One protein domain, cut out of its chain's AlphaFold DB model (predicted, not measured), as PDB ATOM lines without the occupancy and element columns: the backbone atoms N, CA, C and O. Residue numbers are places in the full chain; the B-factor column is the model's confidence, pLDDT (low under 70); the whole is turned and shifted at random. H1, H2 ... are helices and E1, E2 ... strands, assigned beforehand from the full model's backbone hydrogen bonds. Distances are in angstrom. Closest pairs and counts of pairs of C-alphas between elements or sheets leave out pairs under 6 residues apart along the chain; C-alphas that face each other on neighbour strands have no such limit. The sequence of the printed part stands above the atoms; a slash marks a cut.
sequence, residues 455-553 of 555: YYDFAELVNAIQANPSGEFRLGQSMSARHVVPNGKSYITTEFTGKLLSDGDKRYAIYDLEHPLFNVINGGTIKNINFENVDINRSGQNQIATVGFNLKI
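What this domain is: This is residues 455 to 553 of the 555 residues of the protein "Zinc metalloprotease zmpB" of Streptococcus sp. HSISS2 (UniProt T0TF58). The chain winds in three stacked turns, a short solenoid with three parallel sheets as its sides: E1 E3 E6, E4 E7 and E2 E5 E8. H1 caps one end, and residues 537 to 543 loop outward near the other. The printed part has 99 residues, in the order H1, then E1 to E8; the class is mixed, helices and strands, with 44 residues in named elements, under half. It is compact, with a radius of gyration of the C-alphas of 12.3 A and spans of 39 by 28 by 20 A.

Where its parts are: Find C-alpha 458 at (90.030, 34.230, 85.180); from there H1 runs 14.1 A to residue 467. Next come E1, residues 472 to 475, 10.5 A; E2, 492 to 496; E3, 499 to 502; E4, 508 to 511; E5, 518 to 522, 10.5 A; E6, 525 to 527; E7, 529 to 532; and E8, 548 to 552, 10.6 A, ending at C-alpha 552, (104.619, 28.401, 66.948).

How they stand to each other: Look at E3, the inner strand between E1 and E6: N 501 and O 473 are 2.9 A apart, N 500 and O 525 2.8 A. E6 runs on into E7 at 68 degrees, and E7 is parallel to E4, with N 510 and O 530 at 2.9 A. E5 is parallel to E2, N 519 to O 492 2.8 A, and to E8, N 552 to O 521 2.8 A. H1 is on the sheet E2 E5 E8, over E2; their closest C-alphas, of Gln 466 and Thr 494, are 5.9 A apart. H1 is also on the sheet E1 E3 E6, over E1; there the closest C-alphas are those of Ile 465 and Phe 473, 7.5 A. In H1 every O i to N i+4 pair is within hydrogen-bond range.

The domain as a whole: The C-alphas farthest apart, of Gly 504 and Gly 540, are 39.0 A apart. The printed part has no cut; the links E1 to E2 and E7 to E8 are long. Residues 479 to 480 of the first pair, parallel, with residues 510 to 511 of E4. No printed residue is under 70 in pLDDT.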
ATOM      1  N   TYR A 455      84.102  28.904  81.847       95.75
ATOM      2  CA  TYR A 455      84.734  29.565  82.984       95.75
ATOM      3  C   TYR A 455      84.210  30.980  83.175       95.75
ATOM      4  O   TYR A 455      84.126  31.756  82.222       95.75
ATOM      5  N   TYR A 456      83.891  31.316  84.421       91.56
ATOM      6  CA  TYR A 456      83.369  32.632  84.804       91.56
ATOM      7  C   TYR A 456      84.391  33.460  85.596       91.56
ATOM      8  O   TYR A 456      84.245  34.677  85.709       91.56
ATOM      9  N   ASP A 457      85.462  32.815  86.063       90.62
ATOM     10  CA  ASP A 457      86.616  33.426  86.710       90.62
ATOM     11  C   ASP A 457      87.897  33.214  85.886       90.62
ATOM     12  O   ASP A 457      88.175  32.117  85.396       90.62
ATOM     13  N   PHE A 458      88.712  34.264  85.794       93.81
ATOM     14  CA  PHE A 458      90.030  34.230  85.180       93.81
ATOM     15  C   PHE A 458      91.036  33.371  85.964       93.81
ATOM     16  O   PHE A 458      91.846  32.686  85.341       93.81
ATOM     17  N   ALA A 459      90.986  33.335  87.303       92.31
ATOM     18  CA  ALA A 459      91.896  32.484  88.080       92.31
ATOM     19  C   ALA A 459      91.589  30.991  87.868       92.31
ATOM     20  O   ALA A 459      92.501  30.206  87.603       92.31
ATOM     21  N   GLU A 460      90.309  30.600  87.904       94.06
ATOM     22  CA  GLU A 460      89.872  29.243  87.541       94.06
ATOM     23  C   GLU A 460      90.268  28.877  86.101       94.06
ATOM     24  O   GLU A 460      90.803  27.789  85.876       94.06
ATOM     25  N   LEU A 461      90.077  29.792  85.142       96.69
ATOM     26  CA  LEU A 461      90.475  29.605  83.744       96.69
ATOM     27  C   LEU A 461      91.989  29.368  83.599       96.69
ATOM     28  O   LEU A 461      92.401  28.400  82.959       96.69
ATOM     29  N   VAL A 462      92.820  30.224  84.203       97.00
ATOM     30  CA  VAL A 462      94.287  30.100  84.168       97.00
ATOM     31  C   VAL A 462      94.731  28.775  84.784       97.00
ATOM     32  O   VAL A 462      95.510  28.051  84.165       97.00
ATOM     33  N   ASN A 463      94.198  28.416  85.955       95.56
ATOM     34  CA  ASN A 463      94.518  27.156  86.627       95.56
ATOM     35  C   ASN A 463      94.130  25.934  85.779       95.56
ATOM     36  O   ASN A 463      94.906  24.984  85.669       95.56
ATOM     37  N   ALA A 464      92.963  25.965  85.131       96.94
ATOM     38  CA  ALA A 464      92.501  24.868  84.290       96.94
ATOM     39  C   ALA A 464      93.323  24.719  82.997       96.94
ATOM     40  O   ALA A 464      93.634  23.593  82.603       96.94
ATOM     41  N   ILE A 465      93.732  25.827  82.367       97.50
ATOM     42  CA  ILE A 465      94.617  25.785  81.193       97.50
ATOM     43  C   ILE A 465      96.010  25.276  81.577       97.50
ATOM     44  O   ILE A 465      96.556  24.430  80.873       97.50
ATOM     45  N   GLN A 466      96.569  25.734  82.702       95.50
ATOM     46  CA  GLN A 466      97.860  25.249  83.213       95.50
ATOM     47  C   GLN A 466      97.823  23.736  83.505       95.50
ATOM     48  O   GLN A 466      98.798  23.033  83.244       95.50
ATOM     49  N   ALA A 467      96.695  23.219  84.008       96.94
ATOM     50  CA  ALA A 467      96.506  21.793  84.275       96.94
ATOM     51  C   ALA A 467      96.287  20.941  83.007       96.94
ATOM     52  O   ALA A 467      96.635  19.760  83.001       96.94
ATOM     53  N   ASN A 468      95.711  21.506  81.938       97.38
ATOM     54  CA  ASN A 468      95.425  20.792  80.690       97.38
ATOM     55  C   ASN A 468      95.627  21.683  79.440       97.38
ATOM     56  O   ASN A 468      94.657  22.064  78.779       97.38
ATOM     57  N   PRO A 469      96.874  22.001  79.050       96.62
ATOM     58  CA  PRO A 469      97.151  22.998  78.009       96.62
ATOM     59  C   PRO A 469      96.741  22.595  76.581       96.62
ATOM     60  O   PRO A 469      96.870  23.408  75.664       96.62
ATOM     61  N   SER A 470      96.250  21.370  76.365       97.19
ATOM     62  CA  SER A 470      95.672  20.890  75.098       97.19
ATOM     63  C   SER A 470      94.134  20.881  75.078       97.19
ATOM     64  O   SER A 470      93.539  20.548  74.050       97.19
ATOM     65  N   GLY A 471      93.480  21.252  76.185       97.12
ATOM     66  CA  GLY A 471      92.023  21.261  76.330       97.12
ATOM     67  C   GLY A 471      91.290  22.333  75.509       97.12
ATOM     68  O   GLY A 471      91.888  23.208  74.883       97.12
ATOM     69  N   GLU A 472      89.958  22.276  75.532       97.62
ATOM     70  CA  GLU A 472      89.083  23.331  75.009       97.62
ATOM     71  C   GLU A 472      88.425  24.068  76.177       97.62
ATOM     72  O   GLU A 472      87.736  23.447  76.986       97.62
ATOM     73  N   PHE A 473      88.642  25.381  76.235       98.31
ATOM     74  CA  PHE A 473      88.244  26.283  77.313       98.31
ATOM     75  C   PHE A 473      87.380  27.412  76.755       98.31
ATOM     76  O   PHE A 473      87.676  27.969  75.691       98.31
ATOM     77  N   ARG A 474      86.308  27.759  77.468       97.81
ATOM     78  CA  ARG A 474      85.323  28.759  77.047       97.81
ATOM     79  C   ARG A 474      85.137  29.822  78.121       97.81
ATOM     80  O   ARG A 474      84.988  29.485  79.286       97.81
ATOM     81  N   LEU A 475      85.102  31.093  77.743       97.06
ATOM     82  CA  LEU A 475      84.677  32.179  78.622       97.06
ATOM     83  C   LEU A 475      83.147  32.158  78.694       97.06
ATOM     84  O   LEU A 475      82.478  32.253  77.665       97.06
ATOM     85  N   GLY A 476      82.599  32.030  79.899       92.69
ATOM     86  CA  GLY A 476      81.164  32.104  80.179       92.69
ATOM     87  C   GLY A 476      80.649  33.529  80.368       92.69
ATOM     88  O   GLY A 476      79.455  33.772  80.181       92.69
ATOM     89  N   GLN A 477      81.553  34.459  80.684       90.06
ATOM     90  CA  GLN A 477      81.338  35.903  80.795       90.06
ATOM     91  C   GLN A 477      82.641  36.665  80.510       90.06
ATOM     92  O   GLN A 477      83.706  36.053  80.397       90.06
ATOM     93  N   SER A 478      82.567  37.994  80.405       90.50
ATOM     94  CA  SER A 478      83.770  38.829  80.446       90.50
ATOM     95  C   SER A 478      84.350  38.826  81.860       90.50
ATOM     96  O   SER A 478      83.603  38.870  82.831       90.50
ATOM     97  N   MET A 479      85.671  38.769  81.981       89.69
ATOM     98  CA  MET A 479      86.372  38.551  83.250       89.69
ATOM     99  C   MET A 479      87.595  39.458  83.359       89.69
ATOM    100  O   MET A 479      88.148  39.872  82.343       89.69
ATOM    101  N   SER A 480      88.029  39.764  84.578       88.06
ATOM    102  CA  SER A 480      89.225  40.573  84.821       88.06
ATOM    103  C   SER A 480      90.391  39.705  85.290       88.06
ATOM    104  O   SER A 480      90.209  38.802  86.107       88.06
ATOM    105  N   ALA A 481      91.586  39.991  84.774       90.69
ATOM    106  CA  ALA A 481      92.845  39.387  85.205       90.69
ATOM    107  C   ALA A 481      93.464  40.071  86.438       90.69
ATOM    108  O   ALA A 481      94.492  39.625  86.959       90.69
ATOM    109  N   ARG A 482      92.828  41.147  86.913       79.38
ATOM    110  CA  ARG A 482      93.209  41.893  88.109       79.38
ATOM    111  C   ARG A 482      93.161  40.983  89.339       79.38
ATOM    112  O   ARG A 482      92.263  40.153  89.475       79.38
ATOM    113  N   HIS A 483      94.147  41.133  90.224       76.94
ATOM    114  CA  HIS A 483      94.333  40.337  91.456       76.94
ATOM    115  C   HIS A 483      94.609  38.844  91.261       76.94
ATOM    116  O   HIS A 483      94.816  38.125  92.238       76.94
ATOM    117  N   VAL A 484      94.696  38.364  90.018       87.44
ATOM    118  CA  VAL A 484      95.208  37.023  89.736       87.44
ATOM    119  C   VAL A 484      96.729  37.095  89.692       87.44
ATOM    120  O   VAL A 484      97.312  37.784  88.859       87.44
ATOM    121  N   VAL A 485      97.390  36.387  90.608       89.12
ATOM    122  CA  VAL A 485      98.856  36.344  90.651       89.12
ATOM    123  C   VAL A 485      99.367  35.612  89.398       89.12
ATOM    124  O   VAL A 485      98.972  34.467  89.161       89.12
ATOM    125  N   PRO A 486     100.234  36.228  88.574       89.31
ATOM    126  CA  PRO A 486     100.782  35.588  87.384       89.31
ATOM    127  C   PRO A 486     101.765  34.477  87.773       89.31
ATOM    128  O   PRO A 486     102.529  34.604  88.729       89.31
ATOM    129  N   ASN A 487     101.846  33.419  86.966       88.00
ATOM    130  CA  ASN A 487     102.763  32.292  87.191       88.00
ATOM    131  C   ASN A 487     104.233  32.606  86.812       88.00
ATOM    132  O   ASN A 487     105.031  31.701  86.563       88.00
ATOM    133  N   GLY A 488     104.610  33.888  86.735       87.50
ATOM    134  CA  GLY A 488     105.938  34.362  86.351       87.50
ATOM    135  C   GLY A 488     105.854  35.536  85.376       87.50
ATOM    136  O   GLY A 488     105.283  36.576  85.686       87.50
ATOM    137  N   LYS A 489     106.429  35.384  84.175       88.88
ATOM    138  CA  LYS A 489     106.353  36.416  83.122       88.88
ATOM    139  C   LYS A 489     104.983  36.519  82.448       88.88
ATOM    140  O   LYS A 489     104.759  37.482  81.733       88.88
ATOM    141  N   SER A 490     104.101  35.545  82.645       92.56
ATOM    142  CA  SER A 490     102.772  35.428  82.030       92.56
ATOM    143  C   SER A 490     101.815  34.728  82.994       92.56
ATOM    144  O   SER A 490     102.258  34.109  83.968       92.56
ATOM    145  N   TYR A 491     100.512  34.803  82.727       95.56
ATOM    146  CA  TYR A 491      99.516  34.079  83.520       95.56
ATOM    147  C   TYR A 491      99.580  32.564  83.270       95.56
ATOM    148  O   TYR A 491      99.575  31.789  84.226       95.56
ATOM    149  N   ILE A 492      99.715  32.142  82.009       95.75
ATOM    150  CA  ILE A 492      99.800  30.735  81.588       95.75
ATOM    151  C   ILE A 492     101.216  30.458  81.076       95.75
ATOM    152  O   ILE A 492     101.606  30.910  79.998       95.75
ATOM    153  N   THR A 493     101.998  29.712  81.856       94.12
ATOM    154  CA  THR A 493     103.412  29.423  81.582       94.12
ATOM    155  C   THR A 493     103.654  28.148  80.779       94.12
ATOM    156  O   THR A 493     104.679  28.068  80.092       94.12
ATOM    157  N   THR A 494     102.727  27.184  80.816       93.62
ATOM    158  CA  THR A 494     102.761  25.973  79.980       93.62
ATOM    159  C   THR A 494     102.597  26.297  78.492       93.62
ATOM    160  O   THR A 494     101.953  27.281  78.132       93.62
ATOM    161  N   GLU A 495     103.147  25.455  77.610       94.62
ATOM    162  CA  GLU A 495     102.972  25.608  76.162       94.62
ATOM    163  C   GLU A 495     101.544  25.229  75.740       94.62
ATOM    164  O   GLU A 495     101.154  24.063  75.793       94.62
ATOM    165  N   PHE A 496     100.761  26.223  75.319       96.81
ATOM    166  CA  PHE A 496      99.350  26.051  74.997       96.81
ATOM    167  C   PHE A 496      99.141  25.496  73.586       96.81
ATOM    168  O   PHE A 496      99.548  26.105  72.597       96.81
ATOM    169  N   THR A 497      98.455  24.361  73.490       96.38
ATOM    170  CA  THR A 497      98.155  23.647  72.231       96.38
ATOM    171  C   THR A 497      96.648  23.485  71.982       96.38
ATOM    172  O   THR A 497      96.242  23.000  70.926       96.38
ATOM    173  N   GLY A 498      95.821  23.885  72.954       96.50
ATOM    174  CA  GLY A 498      94.371  23.720  72.971       96.50
ATOM    175  C   GLY A 498      93.586  24.840  72.283       96.50
ATOM    176  O   GLY A 498      94.057  25.486  71.343       96.50
ATOM    177  N   LYS A 499      92.357  25.080  72.750       97.56
ATOM    178  CA  LYS A 499      91.489  26.167  72.267       97.56
ATOM    179  C   LYS A 499      90.984  27.032  73.416       97.56
ATOM    180  O   LYS A 499      90.517  26.493  74.413       97.56
ATOM    181  N   LEU A 500      91.025  28.349  73.243       97.69
ATOM    182  CA  LEU A 500      90.419  29.330  74.136       97.69
ATOM    183  C   LEU A 500      89.414  30.183  73.345       97.69
ATOM    184  O   LEU A 500      89.758  30.804  72.336       97.69
ATOM    185  N   LEU A 501      88.154  30.151  73.768       97.00
ATOM    186  CA  LEU A 501      87.004  30.667  73.023       97.00
ATOM    187  C   LEU A 501      86.078  31.472  73.947       97.00
ATOM    188  O   LEU A 501      86.098  31.260  75.151       97.00
ATOM    189  N   SER A 502      85.216  32.335  73.410       96.94
ATOM    190  CA  SER A 502      83.975  32.689  74.127       96.94
ATOM    191  C   SER A 502      82.933  31.590  73.954       96.94
ATOM    192  O   SER A 502      82.946  30.885  72.941       96.94
ATOM    193  N   ASP A 503      82.028  31.446  74.922       93.50
ATOM    194  CA  ASP A 503      80.906  30.525  74.779       93.50
ATOM    195  C   ASP A 503      79.793  31.063  73.857       93.50
ATOM    196  O   ASP A 503      79.475  32.257  73.841       93.50
ATOM    197  N   GLY A 504      79.197  30.156  73.077       88.81
ATOM    198  CA  GLY A 504      78.225  30.475  72.029       88.81
ATOM    199  C   GLY A 504      78.750  31.456  70.967       88.81
ATOM    200  O   GLY A 504      79.936  31.480  70.636       88.81
ATOM    201  N   ASP A 505      77.848  32.284  70.438       87.44
ATOM    202  CA  ASP A 505      78.154  33.331  69.447       87.44
ATOM    203  C   ASP A 505      78.632  34.655  70.076       87.44
ATOM    204  O   ASP A 505      78.796  35.667  69.389       87.44
ATOM    205  N   LYS A 506      78.846  34.677  71.396       88.12
ATOM    206  CA  LYS A 506      79.246  35.883  72.128       88.12
ATOM    207  C   LYS A 506      80.730  36.196  71.921       88.12
ATOM    208  O   LYS A 506      81.522  35.380  71.446       88.12
ATOM    209  N   ARG A 507      81.115  37.413  72.306       93.75
ATOM    210  CA  ARG A 507      82.506  37.872  72.346       93.75
ATOM    211  C   ARG A 507      82.768  38.541  73.687       93.75
ATOM    212  O   ARG A 507      82.536  39.732  73.843       93.75
ATOM    213  N   TYR A 508      83.188  37.738  74.652       94.75
ATOM    214  CA  TYR A 508      83.565  38.200  75.977       94.75
ATOM    215  C   TYR A 508      84.974  38.791  75.984       94.75
ATOM    216  O   TYR A 508      85.802  38.487  75.120       94.75
ATOM    217  N   ALA A 509      85.230  39.650  76.965       94.69
ATOM    218  CA  ALA A 509      86.496  40.340  77.146       94.69
ATOM    219  C   ALA A 509      87.295  39.765  78.319       94.69
ATOM    220  O   ALA A 509      86.726  39.345  79.328       94.69
ATOM    221  N   ILE A 510      88.620  39.797  78.191       95.38
ATOM    222  CA  ILE A 510      89.549  39.694  79.315       95.38
ATOM    223  C   ILE A 510      90.057  41.110  79.596       95.38
ATOM    224  O   ILE A 510      90.721  41.714  78.747       95.38
ATOM    225  N   TYR A 511      89.699  41.633  80.765       90.94
ATOM    226  CA  TYR A 511      90.069  42.959  81.250       90.94
ATOM    227  C   TYR A 511      91.376  42.933  82.048       90.94
ATOM    228  O   TYR A 511      91.707  41.925  82.671       90.94
ATOM    229  N   ASP A 512      92.063  44.075  82.096       89.00
ATOM    230  CA  ASP A 512      93.101  44.392  83.088       89.00
ATOM    231  C   ASP A 512      94.299  43.415  83.100       89.00
ATOM    232  O   ASP A 512      94.821  43.045  84.154       89.00
ATOM    233  N   LEU A 513      94.747  42.968  81.920       92.25
ATOM    234  CA  LEU A 513      95.977  42.178  81.794       92.25
ATOM    235  C   LEU A 513      97.208  43.050  82.079       92.25
ATOM    236  O   LEU A 513      97.583  43.882  81.250       92.25
ATOM    237  N   GLU A 514      97.893  42.784  83.192       90.75
ATOM    238  CA  GLU A 514      99.197  43.390  83.514       90.75
ATOM    239  C   GLU A 514     100.402  42.507  83.118       90.75
ATOM    240  O   GLU A 514     101.568  42.837  83.383       90.75
ATOM    241  N   HIS A 515     100.119  41.341  82.534       92.00
ATOM    242  CA  HIS A 515     101.069  40.366  82.002       92.00
ATOM    243  C   HIS A 515     100.516  39.743  80.705       92.00
ATOM    244  O   HIS A 515      99.299  39.702  80.519       92.00
ATOM    245  N   PRO A 516     101.374  39.208  79.815       93.31
ATOM    246  CA  PRO A 516     100.948  38.339  78.720       93.31
ATOM    247  C   PRO A 516     100.057  37.200  79.224       93.31
ATOM    248  O   PRO A 516     100.391  36.549  80.221       93.31
ATOM    249  N   LEU A 517      98.956  36.918  78.522       95.69
ATOM    250  CA  LEU A 517      98.080  35.801  78.879       95.69
ATOM    251  C   LEU A 517      98.832  34.463  78.779       95.69
ATOM    252  O   LEU A 517      98.871  33.710  79.749       95.69
ATOM    253  N   PHE A 518      99.492  34.208  77.646       95.06
ATOM    254  CA  PHE A 518     100.268  32.994  77.387       95.06
ATOM    255  C   PHE A 518     101.778  33.256  77.268       95.06
ATOM    256  O   PHE A 518     102.226  34.233  76.668       95.06
ATOM    257  N   ASN A 519     102.592  32.320  77.749       92.25
ATOM    258  CA  ASN A 519     104.030  32.278  77.480       92.25
ATOM    259  C   ASN A 519     104.312  31.863  76.024       92.25
ATOM    260  O   ASN A 519     104.954  32.584  75.259       92.25
ATOM    261  N   VAL A 520     103.789  30.698  75.628       93.50
ATOM    262  CA  VAL A 520     103.955  30.116  74.290       93.50
ATOM    263  C   VAL A 520     102.643  29.476  73.857       93.50
ATOM    264  O   VAL A 520     102.029  28.741  74.628       93.50
ATOM    265  N   ILE A 521     102.244  29.722  72.612       94.56
ATOM    266  CA  ILE A 521     101.126  29.051  71.945       94.56
ATOM    267  C   ILE A 521     101.715  28.252  70.781       94.56
ATOM    268  O   ILE A 521     102.413  28.807  69.937       94.56
ATOM    269  N   ASN A 522     101.449  26.950  70.733       94.75
ATOM    270  CA  ASN A 522     101.978  26.021  69.739       94.75
ATOM    271  C   ASN A 522     100.820  25.316  69.025       94.75
ATOM    272  O   ASN A 522     100.247  24.354  69.530       94.75
ATOM    273  N   GLY A 523     100.400  25.858  67.880       92.00
ATOM    274  CA  GLY A 523      99.218  25.378  67.156       92.00
ATOM    275  C   GLY A 523      97.872  25.578  67.870       92.00
ATOM    276  O   GLY A 523      96.852  25.121  67.352       92.00
ATOM    277  N   GLY A 524      97.852  26.236  69.034       93.81
ATOM    278  CA  GLY A 524      96.634  26.532  69.784       93.81
ATOM    279  C   GLY A 524      95.753  27.585  69.104       93.81
ATOM    280  O   GLY A 524      96.227  28.430  68.346       93.81
ATOM    281  N   THR A 525      94.449  27.542  69.377       94.75
ATOM    282  CA  THR A 525      93.453  28.465  68.807       94.75
ATOM    283  C   THR A 525      92.940  29.433  69.866       94.75
ATOM    284  O   THR A 525      92.437  28.997  70.895       94.75
ATOM    285  N   ILE A 526      92.981  30.736  69.593       94.94
ATOM    286  CA  ILE A 526      92.337  31.765  70.422       94.94
ATOM    287  C   ILE A 526      91.389  32.545  69.512       94.94
ATOM    288  O   ILE A 526      91.822  33.068  68.485       94.94
ATOM    289  N   LYS A 527      90.089  32.570  69.823       93.94
ATOM    290  CA  LYS A 527      89.069  33.144  68.928       93.94
ATOM    291  C   LYS A 527      87.873  33.705  69.703       93.94
ATOM    292  O   LYS A 527      87.473  33.156  70.720       93.94
ATOM    293  N   ASN A 528      87.258  34.758  69.156       94.94
ATOM    294  CA  ASN A 528      86.087  35.439  69.721       94.94
ATOM    295  C   ASN A 528      86.319  35.964  71.150       94.94
ATOM    296  O   ASN A 528      85.423  35.873  71.981       94.94
ATOM    297  N   ILE A 529      87.495  36.520  71.444       96.69
ATOM    298  CA  ILE A 529      87.811  37.122  72.747       96.69
ATOM    299  C   ILE A 529      88.336  38.536  72.517       96.69
ATOM    300  O   ILE A 529      89.187  38.741  71.648       96.69
ATOM    301  N   ASN A 530      87.810  39.495  73.275       95.81
ATOM    302  CA  ASN A 530      88.356  40.844  73.364       95.81
ATOM    303  C   ASN A 530      89.431  40.906  74.457       95.81
ATOM    304  O   ASN A 530      89.373  40.176  75.446       95.81
ATOM    305  N   PHE A 531      90.378  41.826  74.304       94.00
ATOM    306  CA  PHE A 531      91.350  42.173  75.336       94.00
ATOM    307  C   PHE A 531      91.245  43.675  75.573       94.00
ATOM    308  O   PHE A 531      91.525  44.463  74.671       94.00
ATOM    309  N   GLU A 532      90.775  44.058  76.754       89.50
ATOM    310  CA  GLU A 532      90.391  45.432  77.096       89.50
ATOM    311  C   GLU A 532      91.156  45.872  78.360       89.50
ATOM    312  O   GLU A 532      91.576  45.035  79.157       89.50
ATOM    313  N   ASN A 533      91.413  47.174  78.528       84.19
ATOM    314  CA  ASN A 533      92.227  47.727  79.630       84.19
ATOM    315  C   ASN A 533      93.599  47.039  79.837       84.19
ATOM    316  O   ASN A 533      94.036  46.813  80.961       84.19
ATOM    317  N   VAL A 534      94.285  46.670  78.754       88.38
ATOM    318  CA  VAL A 534      95.588  45.989  78.820       88.38
ATOM    319  C   VAL A 534      96.705  46.993  79.125       88.38
ATOM    320  O   VAL A 534      96.994  47.845  78.284       88.38
ATOM    321  N   ASP A 535      97.379  46.850  80.270       86.44
ATOM    322  CA  ASP A 535      98.531  47.675  80.673       86.44
ATOM    323  C   ASP A 535      99.721  46.796  81.098       86.44
ATOM    324  O   ASP A 535     100.021  46.590  82.274       86.44
ATOM    325  N   ILE A 536     100.415  46.230  80.107       88.00
ATOM    326  CA  ILE A 536     101.576  45.358  80.336       88.00
ATOM    327  C   ILE A 536     102.867  46.189  80.322       88.00
ATOM    328  O   ILE A 536     103.729  46.047  79.451       88.00
ATOM    329  N   ASN A 537     103.012  47.072  81.309       83.00
ATOM    330  CA  ASN A 537     104.200  47.904  81.479       83.00
ATOM    331  C   ASN A 537     105.243  47.226  82.391       83.00
ATOM    332  O   ASN A 537     105.247  47.390  83.612       83.00
ATOM    333  N   ARG A 538     106.148  46.431  81.803       81.75
ATOM    334  CA  ARG A 538     107.199  45.693  82.534       81.75
ATOM    335  C   ARG A 538     108.597  46.079  82.035       81.75
ATOM    336  O   ARG A 538     109.242  45.321  81.321       81.75
ATOM    337  N   SER A 539     109.090  47.246  82.457       75.81
ATOM    338  CA  SER A 539     110.362  47.863  82.014       75.81
ATOM    339  C   SER A 539     111.631  46.997  82.138       75.81
ATOM    340  O   SER A 539     112.614  47.260  81.449       75.81
ATOM    341  N   GLY A 540     111.626  45.963  82.985       79.19
ATOM    342  CA  GLY A 540     112.712  44.980  83.124       79.19
ATOM    343  C   GLY A 540     112.509  43.662  82.358       79.19
ATOM    344  O   GLY A 540     113.268  42.717  82.572       79.19
ATOM    345  N   GLN A 541     111.474  43.543  81.520       80.62
ATOM    346  CA  GLN A 541     111.151  42.321  80.782       80.62
ATOM    347  C   GLN A 541     111.141  42.571  79.270       80.62
ATOM    348  O   GLN A 541     110.396  43.393  78.752       80.62
ATOM    349  N   ASN A 542     111.946  41.797  78.542       79.25
ATOM    350  CA  ASN A 542     111.814  41.679  77.091       79.25
ATOM    351  C   ASN A 542     110.600  40.800  76.744       79.25
ATOM    352  O   ASN A 542     110.103  40.073  77.605       79.25
ATOM    353  N   GLN A 543     110.241  40.757  75.455       76.50
ATOM    354  CA  GLN A 543     109.359  39.717  74.904       76.50
ATOM    355  C   GLN A 543     107.907  39.794  75.432       76.50
ATOM    356  O   GLN A 543     107.298  38.793  75.796       76.50
ATOM    357  N   ILE A 544     107.354  41.011  75.456       81.69
ATOM    358  CA  ILE A 544     105.997  41.326  75.928       81.69
ATOM    359  C   ILE A 544     105.006  41.370  74.752       81.69
ATOM    360  O   ILE A 544     105.262  42.035  73.750       81.69
ATOM    361  N   ALA A 545     103.854  40.713  74.903       87.44
ATOM    362  CA  ALA A 545     102.691  40.826  74.021       87.44
ATOM    363  C   ALA A 545     101.408  40.470  74.793       87.44
ATOM    364  O   ALA A 545     101.459  39.653  75.706       87.44
ATOM    365  N   THR A 546     100.256  41.034  74.417       89.75
ATOM    366  CA  THR A 546      98.967  40.816  75.109       89.75
ATOM    367  C   THR A 546      98.551  39.347  75.168       89.75
ATOM    368  O   THR A 546      98.279  38.809  76.239       89.75
ATOM    369  N   VAL A 547      98.493  38.696  74.003       91.06
ATOM    370  CA  VAL A 547      97.917  37.353  73.869       91.06
ATOM    371  C   VAL A 547      98.945  36.295  74.247       91.06
ATOM    372  O   VAL A 547      98.712  35.498  75.146       91.06
ATOM    373  N   GLY A 548     100.112  36.307  73.612       85.75
ATOM    374  CA  GLY A 548     101.228  35.489  74.052       85.75
ATOM    375  C   GLY A 548     102.517  35.855  73.348       85.75
ATOM    376  O   GLY A 548     102.489  36.418  72.254       85.75
ATOM    377  N   PHE A 549     103.645  35.564  73.992       78.94
ATOM    378  CA  PHE A 549     104.943  35.989  73.477       78.94
ATOM    379  C   PHE A 549     105.336  35.243  72.187       78.94
ATOM    380  O   PHE A 549     105.711  35.878  71.202       78.94
ATOM    381  N   ASN A 550     105.263  33.910  72.176       83.25
ATOM    382  CA  ASN A 550     105.723  33.106  71.041       83.25
ATOM    383  C   ASN A 550     104.571  32.301  70.421       83.25
ATOM    384  O   ASN A 550     103.930  31.508  71.113       83.25
ATOM    385  N   LEU A 551     104.332  32.498  69.121       87.25
ATOM    386  CA  LEU A 551     103.353  31.764  68.317       87.25
ATOM    387  C   LEU A 551     104.085  30.772  67.404       87.25
ATOM    388  O   LEU A 551     104.640  31.155  66.373       87.25
ATOM    389  N   LYS A 552     104.077  29.488  67.770       87.00
ATOM    390  CA  LYS A 552     104.619  28.401  66.948       87.00
ATOM    391  C   LYS A 552     103.525  27.805  66.067       87.00
ATOM    392  O   LYS A 552     102.404  27.556  66.517       87.00
ATOM    393  N   ILE A 553     103.876  27.533  64.813       73.44
ATOM    394  CA  ILE A 553     103.044  26.752  63.897       73.44
ATOM    395  C   ILE A 553     103.179  25.274  64.281       73.44
ATOM    396  O   ILE A 553     104.282  24.807  64.562       73.44
TER     397      ILE A 553